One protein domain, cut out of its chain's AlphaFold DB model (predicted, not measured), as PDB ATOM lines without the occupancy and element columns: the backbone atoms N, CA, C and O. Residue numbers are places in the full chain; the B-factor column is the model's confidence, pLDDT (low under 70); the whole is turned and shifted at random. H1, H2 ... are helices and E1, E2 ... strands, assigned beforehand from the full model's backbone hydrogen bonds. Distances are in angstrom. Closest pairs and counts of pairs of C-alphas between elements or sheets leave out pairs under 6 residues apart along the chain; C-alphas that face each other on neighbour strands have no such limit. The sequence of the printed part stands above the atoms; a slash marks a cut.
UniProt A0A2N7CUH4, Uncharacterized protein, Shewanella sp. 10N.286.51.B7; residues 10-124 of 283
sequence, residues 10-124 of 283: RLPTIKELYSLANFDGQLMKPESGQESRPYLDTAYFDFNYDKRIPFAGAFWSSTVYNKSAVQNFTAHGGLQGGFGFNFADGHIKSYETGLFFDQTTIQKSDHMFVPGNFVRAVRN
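What this domain is: This is residues 10 to 124 of the 283 residues of an uncharacterized protein of Shewanella sp. 10N.286.51.B7 (UniProt A0A2N7CUH4). The domain has little regular structure: a short helix, H1, packs on a strongly twisted three-stranded sheet, with loop residues 20 to 57 at one end and 66 to 78 at the other. The antiparallel order E1 E2 E3 is a meander, each strand the antiparallel neighbour of the one before. Printed are 115 residues, with 32 in named elements, in the order H1 E1 E2 E3, mostly strand. It is only just compact, close to loose, with a radius of gyration of the C-alphas of 15.7 A, and flat, 44 by 39 by 21 A.

How they stand to each other: H1, residues 14 to 19, with every O i to N i+4 pair within hydrogen-bond range, is on the sheet at a height of 8.3 A; its closest C-alpha pair with E1, residues 58 to 65, is Ile 14 and Ser 61, 5.1 A. E1 and E2, residues 79 to 86, form a hairpin, N 61 to O 83 being 3.0 A. E2 and E3, residues 91 to 100, form another, N 84 to O 93 being 2.9 A.

Where its parts are: H1 starts at C-alpha 14 (102.319, 169.751, 101.312) and spans 8.5 A. E1, 15.6 A, bends by 94 degrees at residue 62; E2 spans 20.2 A. E3, 23.8 A, ends at C-alpha 100 (84.840, 160.019, 103.867).

The domain as a whole: The C-alphas of Gly 33 and Asp 102 are farthest apart, 46.2 A. The printed part has no cut; the links H1 to E1 and E1 to E2 are long. Residue 30 and residues 67 to 75 have pLDDT under 70.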
ATOM      1  N   ARG A  10     106.672 164.805 112.997       95.56
ATOM      2  CA  ARG A  10     105.317 164.881 112.428       95.56
ATOM      3  C   ARG A  10     105.316 164.725 110.911       95.56
ATOM      4  O   ARG A  10     106.353 164.813 110.256       95.56
ATOM      5  N   LEU A  11     104.134 164.527 110.339       94.19
ATOM      6  CA  LEU A  11     103.943 164.585 108.893       94.19
ATOM      7  C   LEU A  11     104.119 166.045 108.404       94.19
ATOM      8  O   LEU A  11     103.604 166.965 109.054       94.19
ATOM      9  N   PRO A  12     104.861 166.291 107.309       95.31
ATOM     10  CA  PRO A  12     105.014 167.618 106.732       95.31
ATOM     11  C   PRO A  12     103.717 168.062 106.069       95.31
ATOM     12  O   PRO A  12     102.977 167.242 105.528       95.31
ATOM     13  N   THR A  13     103.473 169.368 106.039       93.94
ATOM     14  CA  THR A  13     102.473 169.948 105.134       93.94
ATOM     15  C   THR A  13     102.897 169.730 103.681       93.94
ATOM     16  O   THR A  13     104.061 169.443 103.384       93.94
ATOM     17  N   ILE A  14     101.976 169.890 102.730       91.56
ATOM     18  CA  ILE A  14     102.319 169.751 101.312       91.56
ATOM     19  C   ILE A  14     103.355 170.787 100.862       91.56
ATOM     20  O   ILE A  14     104.197 170.468 100.025       91.56
ATOM     21  N   LYS A  15     103.352 171.999 101.438       91.69
ATOM     22  CA  LYS A  15     104.354 173.036 101.139       91.69
ATOM     23  C   LYS A  15     105.738 172.642 101.671       91.69
ATOM     24  O   LYS A  15     106.720 172.745 100.941       91.69
ATOM     25  N   GLU A  16     105.814 172.092 102.885       94.69
ATOM     26  CA  GLU A  16     107.063 171.558 103.450       94.69
ATOM     27  C   GLU A  16     107.597 170.372 102.644       94.69
ATOM     28  O   GLU A  16     108.781 170.327 102.320       94.69
ATOM     29  N   LEU A  17     106.731 169.433 102.258       93.50
ATOM     30  CA  LEU A  17     107.136 168.279 101.459       93.50
ATOM     31  C   LEU A  17     107.611 168.702 100.058       93.50
ATOM     32  O   LEU A  17     108.644 168.229  99.587       93.50
ATOM     33  N   TYR A  18     106.899 169.637  99.421       91.88
ATOM     34  CA  TYR A  18     107.259 170.206  98.117       91.88
ATOM     35  C   TYR A  18     108.562 171.016  98.159       91.88
ATOM     36  O   TYR A  18     109.269 171.103  97.155       91.88
ATOM     37  N   SER A  19     108.931 171.575  99.316       93.06
ATOM     38  CA  SER A  19     110.198 172.301  99.473       93.06
ATOM     39  C   SER A  19     111.427 171.427  99.172       93.06
ATOM     40  O   SER A  19     112.451 171.949  98.721       93.06
ATOM     41  N   LEU A  20     111.306 170.099  99.314       95.00
ATOM     42  CA  LEU A  20     112.352 169.123  98.990       95.00
ATOM     43  C   LEU A  20     112.452 168.802  97.492       95.00
ATOM     44  O   LEU A  20     113.401 168.136  97.080       95.00
ATOM     45  N   ALA A  21     111.498 169.256  96.671       91.56
ATOM     46  CA  ALA A  21     111.475 168.943  95.249       91.56
ATOM     47  C   ALA A  21     112.756 169.429  94.554       91.56
ATOM     48  O   ALA A  21     113.130 170.606  94.634       91.56
ATOM     49  N   ASN A  22     113.407 168.514  93.844       92.06
ATOM     50  CA  ASN A  22     114.509 168.794  92.940       92.06
ATOM     51  C   ASN A  22     114.011 168.668  91.493       92.06
ATOM     52  O   ASN A  22     113.808 167.565  90.994       92.06
ATOM     53  N   PHE A  23     113.803 169.798  90.813       86.12
ATOM     54  CA  PHE A  23     113.199 169.835  89.469       86.12
ATOM     55  C   PHE A  23     114.111 169.361  88.338       86.12
ATOM     56  O   PHE A  23     113.662 169.234  87.196       86.12
ATOM     57  N   ASP A  24     115.355 169.018  88.666       85.50
ATOM     58  CA  ASP A  24     116.233 168.275  87.775       85.50
ATOM     59  C   ASP A  24     115.822 166.795  87.652       85.50
ATOM     60  O   ASP A  24     116.301 166.113  86.745       85.50
ATOM     61  N   GLY A  25     114.924 166.280  88.500       86.69
ATOM     62  CA  GLY A  25     114.346 164.942  88.350       86.69
ATOM     63  C   GLY A  25     113.843 164.658  86.928       86.69
ATOM     64  O   GLY A  25     113.491 165.566  86.173       86.69
ATOM     65  N   GLN A  26     113.882 163.388  86.537       85.50
ATOM     66  CA  GLN A  26     113.484 162.940  85.212       85.50
ATOM     67  C   GLN A  26     112.955 161.506  85.271       85.50
ATOM     68  O   GLN A  26     113.708 160.572  85.558       85.50
ATOM     69  N   LEU A  27     111.679 161.326  84.947       82.94
ATOM     70  CA  LEU A  27     111.065 160.019  84.795       82.94
ATOM     71  C   LEU A  27     111.275 159.523  83.362       82.94
ATOM     72  O   LEU A  27     110.743 160.068  82.392       82.94
ATOM     73  N   MET A  28     112.049 158.453  83.222       80.88
ATOM     74  CA  MET A  28     112.307 157.840  81.926       80.88
ATOM     75  C   MET A  28     111.229 156.822  81.575       80.88
ATOM     76  O   MET A  28     110.759 156.050  82.411       80.88
ATOM     77  N   LYS A  29     110.858 156.796  80.294       71.69
ATOM     78  CA  LYS A  29     109.992 155.748  79.757       71.69
ATOM     79  C   LYS A  29     110.705 154.394  79.849       71.69
ATOM     80  O   LYS A  29     111.874 154.342  79.448       71.69
ATOM     81  N   PRO A  30     110.038 153.313  80.293       68.06
ATOM     82  CA  PRO A  30     110.659 151.991  80.387       68.06
ATOM     83  C   PRO A  30     111.334 151.540  79.083       68.06
ATOM     84  O   PRO A  30     112.403 150.938  79.110       68.06
ATOM     85  N   GLU A  31     110.765 151.901  77.931       72.12
ATOM     86  CA  GLU A  31     111.264 151.517  76.605       72.12
ATOM     87  C   GLU A  31     112.539 152.268  76.187       72.12
ATOM     88  O   GLU A  31     113.188 151.886  75.217       72.12
ATOM     89  N   SER A  32     112.909 153.344  76.892       75.19
ATOM     90  CA  SER A  32     114.111 154.129  76.574       75.19
ATOM     91  C   SER A  32     115.414 153.445  76.993       75.19
ATOM     92  O   SER A  32     116.480 153.855  76.539       75.19
ATOM     93  N   GLY A  33     115.347 152.445  77.881       75.25
ATOM     94  CA  GLY A  33     116.524 151.798  78.469       75.25
ATOM     95  C   GLY A  33     117.363 152.707  79.378       75.25
ATOM     96  O   GLY A  33     118.432 152.297  79.817       75.25
ATOM     97  N   GLN A  34     116.906 153.933  79.654       82.00
ATOM     98  CA  GLN A  34     117.583 154.887  80.532       82.00
ATOM     99  C   GLN A  34     117.015 154.822  81.950       82.00
ATOM    100  O   GLN A  34     115.823 154.579  82.151       82.00
ATOM    101  N   GLU A  35     117.869 155.083  82.936       84.50
ATOM    102  CA  GLU A  35     117.454 155.144  84.334       84.50
ATOM    103  C   GLU A  35     116.725 156.454  84.647       84.50
ATOM    104  O   GLU A  35     117.073 157.525  84.145       84.50
ATOM    105  N   SER A  36     115.696 156.356  85.490       87.94
ATOM    106  CA  SER A  36     114.987 157.526  86.007       87.94
ATOM    107  C   SER A  36     115.783 158.180  87.134       87.94
ATOM    108  O   SER A  36     116.431 157.498  87.927       87.94
ATOM    109  N   ARG A  37     115.694 159.507  87.234       90.56
ATOM    110  CA  ARG A  37     116.243 160.302  88.335       90.56
ATOM    111  C   ARG A  37     115.090 160.866  89.164       90.56
ATOM    112  O   ARG A  37     114.249 161.557  88.588       90.56
ATOM    113  N   PRO A  38     115.046 160.651  90.489       92.94
ATOM    114  CA  PRO A  38     113.947 161.173  91.284       92.94
ATOM    115  C   PRO A  38     114.005 162.692  91.377       92.94
ATOM    116  O   PRO A  38     115.057 163.321  91.264       92.94
ATOM    117  N   TYR A  39     112.850 163.279  91.649       92.19
ATOM    118  CA  TYR A  39     112.664 164.692  91.944       92.19
ATOM    119  C   TYR A  39     113.084 165.044  93.375       92.19
ATOM    120  O   TYR A  39     112.443 165.852  94.044       92.19
ATOM    121  N   LEU A  40     114.154 164.416  93.858       94.69
ATOM    122  CA  LEU A  40     114.672 164.493  95.217       94.69
ATOM    123  C   LEU A  40     116.201 164.457  95.164       94.69
ATOM    124  O   LEU A  40     116.775 163.774  94.317       94.69
ATOM    125  N   ASP A  41     116.867 165.189  96.053       95.44
ATOM    126  CA  ASP A  41     118.324 165.127  96.165       95.44
ATOM    127  C   ASP A  41     118.763 163.845  96.890       95.44
ATOM    128  O   ASP A  41     118.658 163.726  98.115       95.44
ATOM    129  N   THR A  42     119.257 162.881  96.115       94.62
ATOM    130  CA  THR A  42     119.673 161.566  96.616       94.62
ATOM    131  C   THR A  42     121.031 161.562  97.307       94.62
ATOM    132  O   THR A  42     121.419 160.529  97.840       94.62
ATOM    133  N   ALA A  43     121.747 162.691  97.355       95.75
ATOM    134  CA  ALA A  43     122.918 162.817  98.223       95.75
ATOM    135  C   ALA A  43     122.526 162.901  99.710       95.75
ATOM    136  O   ALA A  43     123.327 162.557 100.577       95.75
ATOM    137  N   TYR A  44     121.297 163.344 100.000       94.81
ATOM    138  CA  TYR A  44     120.787 163.529 101.363       94.81
ATOM    139  C   TYR A  44     119.595 162.633 101.690       94.81
ATOM    140  O   TYR A  44     119.336 162.354 102.862       94.81
ATOM    141  N   PHE A  45     118.836 162.212 100.677       94.50
ATOM    142  CA  PHE A  45     117.590 161.489 100.876       94.50
ATOM    143  C   PHE A  45     117.519 160.227 100.026       94.50
ATOM    144  O   PHE A  45     117.398 160.291  98.803       94.50
ATOM    145  N   ASP A  46     117.478 159.079 100.695       92.19
ATOM    146  CA  ASP A  46     117.279 157.801 100.023       92.19
ATOM    147  C   ASP A  46     115.963 157.783  99.236       92.19
ATOM    148  O   ASP A  46     114.904 158.213  99.719       92.19
ATOM    149  N   PHE A  47     116.039 157.254  98.018       92.31
ATOM    150  CA  PHE A  47     114.902 157.023  97.145       92.31
ATOM    151  C   PHE A  47     115.156 155.779  96.295       92.31
ATOM    152  O   PHE A  47     116.242 155.612  95.744       92.31
ATOM    153  N   ASN A  48     114.144 154.924  96.157       87.12
ATOM    154  CA  ASN A  48     114.225 153.742  95.311       87.12
ATOM    155  C   ASN A  48     112.998 153.641  94.406       87.12
ATOM    156  O   ASN A  48     111.864 153.768  94.865       87.12
ATOM    157  N   TYR A  49     113.239 153.354  93.130       84.00
ATOM    158  CA  TYR A  49     112.186 153.065  92.167       84.00
ATOM    159  C   TYR A  49     111.755 151.601  92.261       84.00
ATOM    160  O   TYR A  49     112.587 150.690  92.227       84.00
ATOM    161  N   ASP A  50     110.446 151.352  92.294       79.50
ATOM    162  CA  ASP A  50     109.932 150.017  91.994       79.50
ATOM    163  C   ASP A  50     109.974 149.809  90.476       79.50
ATOM    164  O   ASP A  50     109.289 150.494  89.718       79.50
ATOM    165  N   LYS A  51     110.768 148.834  90.023       76.38
ATOM    166  CA  LYS A  51     110.932 148.520  88.595       76.38
ATOM    167  C   LYS A  51     109.616 148.154  87.895       76.38
ATOM    168  O   LYS A  51     109.534 148.272  86.677       76.38
ATOM    169  N   ARG A  52     108.596 147.705  88.635       76.31
ATOM    170  CA  ARG A  52     107.269 147.345  88.102       76.31
ATOM    171  C   ARG A  52     106.364 148.564  87.938       76.31
ATOM    172  O   ARG A  52     105.493 148.562  87.076       76.31
ATOM    173  N   ILE A  53     106.561 149.582  88.775       75.75
ATOM    174  CA  ILE A  53     105.763 150.811  88.833       75.75
ATOM    175  C   ILE A  53     106.693 152.016  89.063       75.75
ATOM    176  O   ILE A  53     106.669 152.630  90.127       75.75
ATOM    177  N   PRO A  54     107.520 152.398  88.072       75.69
ATOM    178  CA  PRO A  54     108.563 153.415  88.249       75.69
ATOM    179  C   PRO A  54     108.013 154.828  88.502       75.69
ATOM    180  O   PRO A  54     108.766 155.736  88.813       75.69
ATOM    181  N   PHE A  55     106.702 155.036  88.400       77.75
ATOM    182  CA  PHE A  55     106.020 156.279  88.770       77.75
ATOM    183  C   PHE A  55     105.487 156.266  90.217       77.75
ATOM    184  O   PHE A  55     104.868 157.235  90.658       77.75
ATOM    185  N   ALA A  56     105.674 155.177  90.967       77.75
ATOM    186  CA  ALA A  56     105.219 155.047  92.346       77.75
ATOM    187  C   ALA A  56     106.303 155.525  93.321       77.75
ATOM    188  O   ALA A  56     107.159 154.765  93.761       77.75
ATOM    189  N   GLY A  57     106.252 156.812  93.661       83.88
ATOM    190  CA  GLY A  57     107.121 157.440  94.659       83.88
ATOM    191  C   GLY A  57     106.357 158.431  95.521       83.88
ATOM    192  O   GLY A  57     106.874 159.504  95.812       83.88
ATOM    193  N   ALA A  58     105.101 158.115  95.839       86.56
ATOM    194  CA  ALA A  58     104.172 158.984  96.543       86.56
ATOM    195  C   ALA A  58     104.472 159.055  98.046       86.56
ATOM    196  O   ALA A  58     104.566 158.025  98.715       86.56
ATOM    197  N   PHE A  59     104.566 160.277  98.570       92.50
ATOM    198  CA  PHE A  59     104.724 160.554  99.993       92.50
ATOM    199  C   PHE A  59     103.556 161.387 100.510       92.50
ATOM    200  O   PHE A  59     103.173 162.378  99.884       92.50
ATOM    201  N   TRP A  60     103.013 160.987 101.657       93.62
ATOM    202  CA  TRP A  60     101.934 161.690 102.339       93.62
ATOM    203  C   TRP A  60     102.367 163.064 102.852       93.62
ATOM    204  O   TRP A  60     103.493 163.243 103.321       93.62
ATOM    205  N   SER A  61     101.424 164.003 102.829       93.12
ATOM    206  CA  SER A  61     101.480 165.241 103.602       93.12
ATOM    207  C   SER A  61     100.302 165.319 104.575       93.12
ATOM    208  O   SER A  61      99.309 164.614 104.407       93.12
ATOM    209  N   SER A  62     100.392 166.187 105.580       93.44
ATOM    210  CA  SER A  62      99.300 166.483 106.515       93.44
ATOM    211  C   SER A  62      98.221 167.388 105.920       93.44
ATOM    212  O   SER A  62      97.203 167.630 106.561       93.44
ATOM    213  N   THR A  63      98.425 167.902 104.705       90.75
ATOM    214  CA  THR A  63      97.475 168.804 104.058       90.75
ATOM    215  C   THR A  63      96.369 168.005 103.379       90.75
ATOM    216  O   THR A  63      96.621 167.211 102.471       90.75
ATOM    217  N   VAL A  64      95.132 168.243 103.801       86.25
ATOM    218  CA  VAL A  64      93.935 167.589 103.264       86.25
ATOM    219  C   VAL A  64      93.370 168.413 102.108       86.25
ATOM    220  O   VAL A  64      93.330 169.639 102.160       86.25
ATOM    221  N   TYR A  65      92.921 167.740 101.055       79.25
ATOM    222  CA  TYR A  65      92.122 168.347 100.000       79.25
ATOM    223  C   TYR A  65      90.720 168.627 100.538       79.25
ATOM    224  O   TYR A  65      89.963 167.714 100.863       79.25
ATOM    225  N   ASN A  66      90.385 169.908 100.647       72.62
ATOM    226  CA  ASN A  66      89.198 170.371 101.358       72.62
ATOM    227  C   ASN A  66      88.135 171.010 100.450       72.62
ATOM    228  O   ASN A  66      87.065 171.409 100.919       72.62
ATOM    229  N   LYS A  67      88.428 171.104  99.153       64.56
ATOM    230  CA  LYS A  67      87.439 171.390  98.128       64.56
ATOM    231  C   LYS A  67      86.558 170.152  97.973       64.56
ATOM    232  O   LYS A  67      87.018 169.038  98.208       64.56
ATOM    233  N   SER A  68      85.281 170.354  97.651       55.31
ATOM    234  CA  SER A  68      84.289 169.281  97.474       55.31
ATOM    235  C   SER A  68      84.874 168.058  96.767       55.31
ATOM    236  O   SER A  68      85.753 168.222  95.918       55.31
ATOM    237  N   ALA A  69      84.349 166.870  97.060       52.41
ATOM    238  CA  ALA A  69      84.938 165.599  96.664       52.41
ATOM    239  C   ALA A  69      85.690 165.573  95.333       52.41
ATOM    240  O   ALA A  69      85.131 165.883  94.282       52.41
ATOM    241  N   VAL A  70      86.962 165.137  95.396       47.50
ATOM    242  CA  VAL A  70      87.833 164.872  94.230       47.50
ATOM    243  C   VAL A  70      87.096 164.014  93.194       47.50
ATOM    244  O   VAL A  70      87.312 164.136  91.992       47.50
ATOM    245  N   GLN A  71      86.198 163.164  93.691       46.53
ATOM    246  CA  GLN A  71      85.329 162.256  92.972       46.53
ATOM    247  C   GLN A  71      83.979 162.230  93.708       46.53
ATOM    248  O   GLN A  71      83.828 161.528  94.706       46.53
ATOM    249  N   ASN A  72      83.007 163.042  93.283       51.81
ATOM    250  CA  ASN A  72      81.697 163.128  93.945       51.81
ATOM    251  C   ASN A  72      80.766 161.985  93.500       51.81
ATOM    252  O   ASN A  72      79.737 162.215  92.866       51.81
ATOM    253  N   PHE A  73      81.177 160.744  93.764       53.84
ATOM    254  CA  PHE A  73      80.468 159.537  93.328       53.84
ATOM    255  C   PHE A  73      80.028 158.631  94.489       53.84
ATOM    256  O   PHE A  73      79.588 157.512  94.237       53.84
ATOM    257  N   THR A  74      80.142 159.065  95.751       61.53
ATOM    258  CA  THR A  74      79.936 158.182  96.914       61.53
ATOM    259  C   THR A  74      79.052 158.774  98.011       61.53
ATOM    260  O   THR A  74      78.785 159.976  98.055       61.53
ATOM    261  N   ALA A  75      78.573 157.892  98.897       64.75
ATOM    262  CA  ALA A  75      77.905 158.238 100.149       64.75
ATOM    263  C   ALA A  75      78.761 159.203 101.001       64.75
ATOM    264  O   ALA A  75      79.961 159.349 100.770       64.75
ATOM    265  N   HIS A  76      78.147 159.872 101.985       73.50
ATOM    266  CA  HIS A  76      78.863 160.726 102.951       73.50
ATOM    267  C   HIS A  76      79.575 161.959 102.356       73.50
ATOM    268  O   HIS A  76      80.536 162.480 102.920       73.50
ATOM    269  N   GLY A  77      79.106 162.452 101.205       71.56
ATOM    270  CA  GLY A  77      79.667 163.649 100.569       71.56
ATOM    271  C   GLY A  77      81.021 163.428  99.886       71.56
ATOM    272  O   GLY A  77      81.672 164.408  99.526       71.56
ATOM    273  N   GLY A  78      81.434 162.169  99.686       78.25
ATOM    274  CA  GLY A  78      82.631 161.796  98.934       78.25
ATOM    275  C   GLY A  78      83.801 161.292  99.781       78.25
ATOM    276  O   GLY A  78      83.773 161.332 101.009       78.25
ATOM    277  N   LEU A  79      84.876 160.866  99.114       80.00
ATOM    278  CA  LEU A  79      86.131 160.484  99.768       80.00
ATOM    279  C   LEU A  79      87.004 161.676 100.142       80.00
ATOM    280  O   LEU A  79      87.327 162.493  99.277       80.00
ATOM    281  N   GLN A  80      87.504 161.702 101.375       83.75
ATOM    282  CA  GLN A  80      88.522 162.662 101.775       83.75
ATOM    283  C   GLN A  80      89.853 162.342 101.082       83.75
ATOM    284  O   GLN A  80      90.428 161.259 101.245       83.75
ATOM    285  N   GLY A  81      90.359 163.320 100.332       83.25
ATOM    286  CA  GLY A  81      91.671 163.268  99.699       83.25
ATOM    287  C   GLY A  81      92.739 163.926 100.569       83.25
ATOM    288  O   GLY A  81      92.518 165.002 101.110       83.25
ATOM    289  N   GLY A  82      93.909 163.310 100.688       84.88
ATOM    290  CA  GLY A  82      95.105 163.906 101.274       84.88
ATOM    291  C   GLY A  82      96.092 164.257 100.170       84.88
ATOM    292  O   GLY A  82      96.327 163.450  99.266       84.88
ATOM    293  N   PHE A  83      96.683 165.449 100.225       87.62
ATOM    294  CA  PHE A  83      97.756 165.790  99.304       87.62
ATOM    295  C   PHE A  83      99.017 164.992  99.629       87.62
ATOM    296  O   PHE A  83      99.344 164.716 100.786       87.62
ATOM    297  N   GLY A  84      99.782 164.692  98.591       88.62
ATOM    298  CA  GLY A  84     101.129 164.169  98.709       88.62
ATOM    299  C   GLY A  84     101.997 164.622  97.548       88.62
ATOM    300  O   GLY A  84     101.493 165.097  96.527       88.62
ATOM    301  N   PHE A  85     103.307 164.468  97.697       89.94
ATOM    302  CA  PHE A  85     104.261 164.717  96.623       89.94
ATOM    303  C   PHE A  85     104.855 163.401  96.148       89.94
ATOM    304  O   PHE A  85     105.249 162.554  96.951       89.94
ATOM    305  N   ASN A  86     104.891 163.213  94.838       90.00
ATOM    306  CA  ASN A  86     105.464 162.040  94.219       90.00
ATOM    307  C   ASN A  86     106.874 162.367  93.723       90.00
ATOM    308  O   ASN A  86     107.051 163.029  92.705       90.00
ATOM    309  N   PHE A  87     107.888 161.891  94.445       92.00
ATOM    310  CA  PHE A  87     109.287 162.125  94.085       92.00
ATOM    311  C   PHE A  87     109.752 161.264  92.900       92.00
ATOM    312  O   PHE A  87     110.821 161.529  92.361       92.00
ATOM    313  N   ALA A  88     108.972 160.273  92.451       88.62
ATOM    314  CA  ALA A  88     109.296 159.523  91.238       88.62
ATOM    315  C   ALA A  88     109.089 160.370  89.977       88.62
ATOM    316  O   ALA A  88     109.903 160.301  89.059       88.62
ATOM    317  N   ASP A  89     108.002 161.151  89.944       83.12
ATOM    318  CA  ASP A  89     107.534 161.867  88.751       83.12
ATOM    319  C   ASP A  89     107.436 163.394  88.915       83.12
ATOM    320  O   ASP A  89     107.207 164.101  87.939       83.12
ATOM    321  N   GLY A  90     107.642 163.922  90.124       85.75
ATOM    322  CA  GLY A  90     107.723 165.358  90.389       85.75
ATOM    323  C   GLY A  90     106.378 166.048  90.603       85.75
ATOM    324  O   GLY A  90     106.317 167.278  90.550       85.75
ATOM    325  N   HIS A  91     105.300 165.296  90.847       82.44
ATOM    326  CA  HIS A  91     103.952 165.858  90.937       82.44
ATOM    327  C   HIS A  91     103.383 165.874  92.353       82.44
ATOM    328  O   HIS A  91     103.493 164.915  93.116       82.44
ATOM    329  N   ILE A  92     102.651 166.946  92.661       83.50
ATOM    330  CA  ILE A  92     101.664 166.930  93.741       83.50
ATOM    331  C   ILE A  92     100.454 166.144  93.254       83.50
ATOM    332  O   ILE A  92      99.954 166.393  92.158       83.50
ATOM    333  N   LYS A  93      99.964 165.227  94.081       78.69
ATOM    334  CA  LYS A  93      98.749 164.456  93.817       78.69
ATOM    335  C   LYS A  93      97.857 164.462  95.053       78.69
ATOM    336  O   LYS A  93      98.304 164.819  96.142       78.69
ATOM    337  N   SER A  94      96.604 164.070  94.864       78.25
ATOM    338  CA  SER A  94      95.693 163.733  95.953       78.25
ATOM    339  C   SER A  94      95.484 162.228  95.962       78.25
ATOM    340  O   SER A  94      95.377 161.625  94.894       78.25
ATOM    341  N   TYR A  95      95.404 161.649  97.153       79.06
ATOM    342  CA  TYR A  95      95.178 160.223  97.367       79.06
ATOM    343  C   TYR A  95      94.107 160.031  98.440       79.06
ATOM    344  O   TYR A  95      93.938 160.883  99.310       79.06
ATOM    345  N   GLU A  96      93.387 158.924  98.389       84.62
ATOM    346  CA  GLU A  96      92.322 158.600  99.330       84.62
ATOM    347  C   GLU A  96      92.908 158.337 100.726       84.62
ATOM    348  O   GLU A  96      93.791 157.500 100.896       84.62
ATOM    349  N   THR A  97      92.416 159.051 101.739       86.38
ATOM    350  CA  THR A  97      92.936 158.969 103.123       86.38
ATOM    351  C   THR A  97      92.465 157.736 103.895       86.38
ATOM    352  O   THR A  97      92.975 157.456 104.977       86.38
ATOM    353  N   GLY A  98      91.469 157.016 103.373       87.69
ATOM    354  CA  GLY A  98      90.728 156.001 104.128       87.69
ATOM    355  C   GLY A  98      89.486 156.539 104.844       87.69
ATOM    356  O   GLY A  98      88.793 155.768 105.508       87.69
ATOM    357  N   LEU A  99      89.186 157.835 104.705       88.44
ATOM    358  CA  LEU A  99      88.026 158.498 105.302       88.44
ATOM    359  C   LEU A  99      87.092 159.076 104.229       88.44
ATOM    360  O   LEU A  99      87.530 159.489 103.152       88.44
ATOM    361  N   PHE A 100      85.804 159.157 104.550       86.81
ATOM    362  CA  PHE A 100      84.840 160.019 103.867       86.81
ATOM    363  C   PHE A 100      84.981 161.480 104.335       86.81
ATOM    364  O   PHE A 100      85.657 161.770 105.326       86.81
ATOM    365  N   PHE A 101      84.348 162.427 103.632       82.12
ATOM    366  CA  PHE A 101      84.398 163.854 103.992       82.12
ATOM    367  C   PHE A 101      83.820 164.163 105.375       82.12
ATOM    368  O   PHE A 101      84.300 165.084 106.035       82.12
ATOM    369  N   ASP A 102      82.826 163.399 105.822       86.69
ATOM    370  CA  ASP A 102      82.243 163.509 107.164       86.69
ATOM    371  C   ASP A 102      83.063 162.790 108.254       86.69
ATOM    372  O   ASP A 102      82.609 162.673 109.388       86.69
ATOM    373  N   GLN A 103      84.287 162.358 107.920       88.69
ATOM    374  CA  GLN A 103      85.238 161.643 108.780       88.69
ATOM    375  C   GLN A 103      84.875 160.185 109.077       88.69
ATOM    376  O   GLN A 103      85.590 159.517 109.829       88.69
ATOM    377  N   THR A 104      83.822 159.644 108.461       90.88
ATOM    378  CA  THR A 104      83.504 158.220 108.594       90.88
ATOM    379  C   THR A 104      84.613 157.371 107.960       90.88
ATOM    380  O   THR A 104      85.120 157.691 106.885       90.88
ATOM    381  N   THR A 105      85.024 156.286 108.616       91.81
ATOM    382  CA  THR A 105      86.062 155.387 108.088       91.81
ATOM    383  C   THR A 105      85.507 154.477 106.999       91.81
ATOM    384  O   THR A 105      84.491 153.814 107.217       91.81
ATOM    385  N   ILE A 106      86.222 154.389 105.875       88.19
ATOM    386  CA  ILE A 106      85.906 153.476 104.773       88.19
ATOM    387  C   ILE A 106      85.999 152.026 105.258       88.19
ATOM    388  O   ILE A 106      87.006 151.595 105.826       88.19
ATOM    389  N   GLN A 107      84.948 151.261 104.997       89.81
ATOM    390  CA  GLN A 107      84.834 149.843 105.303       89.81
ATOM    391  C   GLN A 107      85.069 148.986 104.058       89.81
ATOM    392  O   GLN A 107      84.940 149.423 102.916       89.81
ATOM    393  N   LYS A 108      85.346 147.692 104.266       86.25
ATOM    394  CA  LYS A 108      85.473 146.726 103.158       86.25
ATOM    395  C   LYS A 108      84.205 146.642 102.296       86.25
ATOM    396  O   LYS A 108      84.311 146.381 101.102       86.25
ATOM    397  N   SER A 109      83.033 146.856 102.899       88.94
ATOM    398  CA  SER A 109      81.731 146.869 102.219       88.94
ATOM    399  C   SER A 109      81.551 148.043 101.260       88.94
ATOM    400  O   SER A 109      80.686 147.974 100.397       88.94
ATOM    401  N   ASP A 110      82.364 149.094 101.378       85.44
ATOM    402  CA  ASP A 110      82.287 150.244 100.474       85.44
ATOM    403  C   ASP A 110      82.964 149.951  99.125       85.44
ATOM    404  O   ASP A 110      82.844 150.732  98.185       85.44
ATOM    405  N   HIS A 111      83.664 148.811  99.006       83.50
ATOM    406  CA  HIS A 111      84.348 148.364  97.787       83.50
ATOM    407  C   HIS A 111      85.339 149.396  97.219       83.50
ATOM    408  O   HIS A 111      85.544 149.485  96.009       83.50
ATOM    409  N   MET A 112      85.984 150.162  98.103       78.25
ATOM    410  CA  MET A 112      86.907 151.235  97.735       78.25
ATOM    411  C   MET A 112      88.359 150.832  97.974       78.25
ATOM    412  O   MET A 112      88.700 150.234  98.995       78.25
ATOM    413  N   PHE A 113      89.232 151.184  97.031       77.00
ATOM    414  CA  PHE A 113      90.671 151.033  97.202       77.00
ATOM    415  C   PHE A 113      91.227 152.226  97.982       77.00
ATOM    416  O   PHE A 113      91.030 153.370  97.583       77.00
ATOM    417  N   VAL A 114      91.936 151.951  99.078       79.19
ATOM    418  CA  VAL A 114      92.636 152.962  99.878       79.19
ATOM    419  C   VAL A 114      94.139 152.738  99.698       79.19
ATOM    420  O   VAL A 114      94.672 151.770 100.252       79.19
ATOM    421  N   PRO A 115      94.836 153.558  98.890       74.12
ATOM    422  CA  PRO A 115      96.259 153.381  98.665       74.12
ATOM    423  C   PRO A 115      97.058 153.705  99.932       74.12
ATOM    424  O   PRO A 115      96.826 154.707 100.606       74.12
ATOM    425  N   GLY A 116      98.068 152.885 100.221       81.94
ATOM    426  CA  GLY A 116      99.141 153.272 101.134       81.94
ATOM    427  C   GLY A 116     100.186 154.106 100.393       81.94
ATOM    428  O   GLY A 116     100.630 153.706  99.320       81.94
ATOM    429  N   ASN A 117     100.610 155.229 100.975       86.81
ATOM    430  CA  ASN A 117     101.761 156.006 100.505       86.81
ATOM    431  C   ASN A 117     102.859 156.041 101.573       86.81
ATOM    432  O   ASN A 117     102.609 155.801 102.757       86.81
ATOM    433  N   PHE A 118     104.082 156.358 101.152       90.75
ATOM    434  CA  PHE A 118     105.216 156.483 102.062       90.75
ATOM    435  C   PHE A 118     105.092 157.730 102.941       90.75
ATOM    436  O   PHE A 118     104.391 158.689 102.617       90.75
ATOM    437  N   VAL A 119     105.804 157.736 104.065       91.50
ATOM    438  CA  VAL A 119     105.868 158.879 104.978       91.50
ATOM    439  C   VAL A 119     107.314 159.339 105.082       91.50
ATOM    440  O   VAL A 119     108.220 158.536 105.292       91.50
ATOM    441  N   ARG A 120     107.520 160.649 104.970       91.75
ATOM    442  CA  ARG A 120     108.747 161.326 105.392       91.75
ATOM    443  C   ARG A 120     108.346 162.309 106.475       91.75
ATOM    444  O   ARG A 120     107.440 163.095 106.243       91.75
ATOM    445  N   ALA A 121     108.980 162.241 107.640       94.38
ATOM    446  CA  ALA A 121     108.649 163.119 108.755       94.38
ATOM    447  C   ALA A 121     109.507 164.394 108.750       94.38
ATOM    448  O   ALA A 121     110.641 164.394 108.272       94.38
ATOM    449  N   VAL A 122     108.962 165.463 109.321       95.31
ATOM    450  CA  VAL A 122     109.636 166.739 109.588       95.31
ATOM    451  C   VAL A 122     109.479 167.085 111.070       95.31
ATOM    452  O   VAL A 122     108.589 166.562 111.743       95.31
ATOM    453  N   ARG A 123     110.352 167.946 111.586       94.25
ATOM    454  CA  ARG A 123     110.310 168.458 112.962       94.25
ATOM    455  C   ARG A 123     110.137 169.970 112.961       94.25
ATOM    456  O   ARG A 123     110.477 170.614 111.970       94.25
ATOM    457  N   ASN A 124     109.696 170.511 114.097       89.06
ATOM    458  CA  ASN A 124     109.367 171.927 114.287       89.06
ATOM    459  C   ASN A 124     108.239 172.409 113.350       89.06
ATOM    460  O   ASN A 124     107.723 171.629 112.552       89.06
TER     461      ASN A 124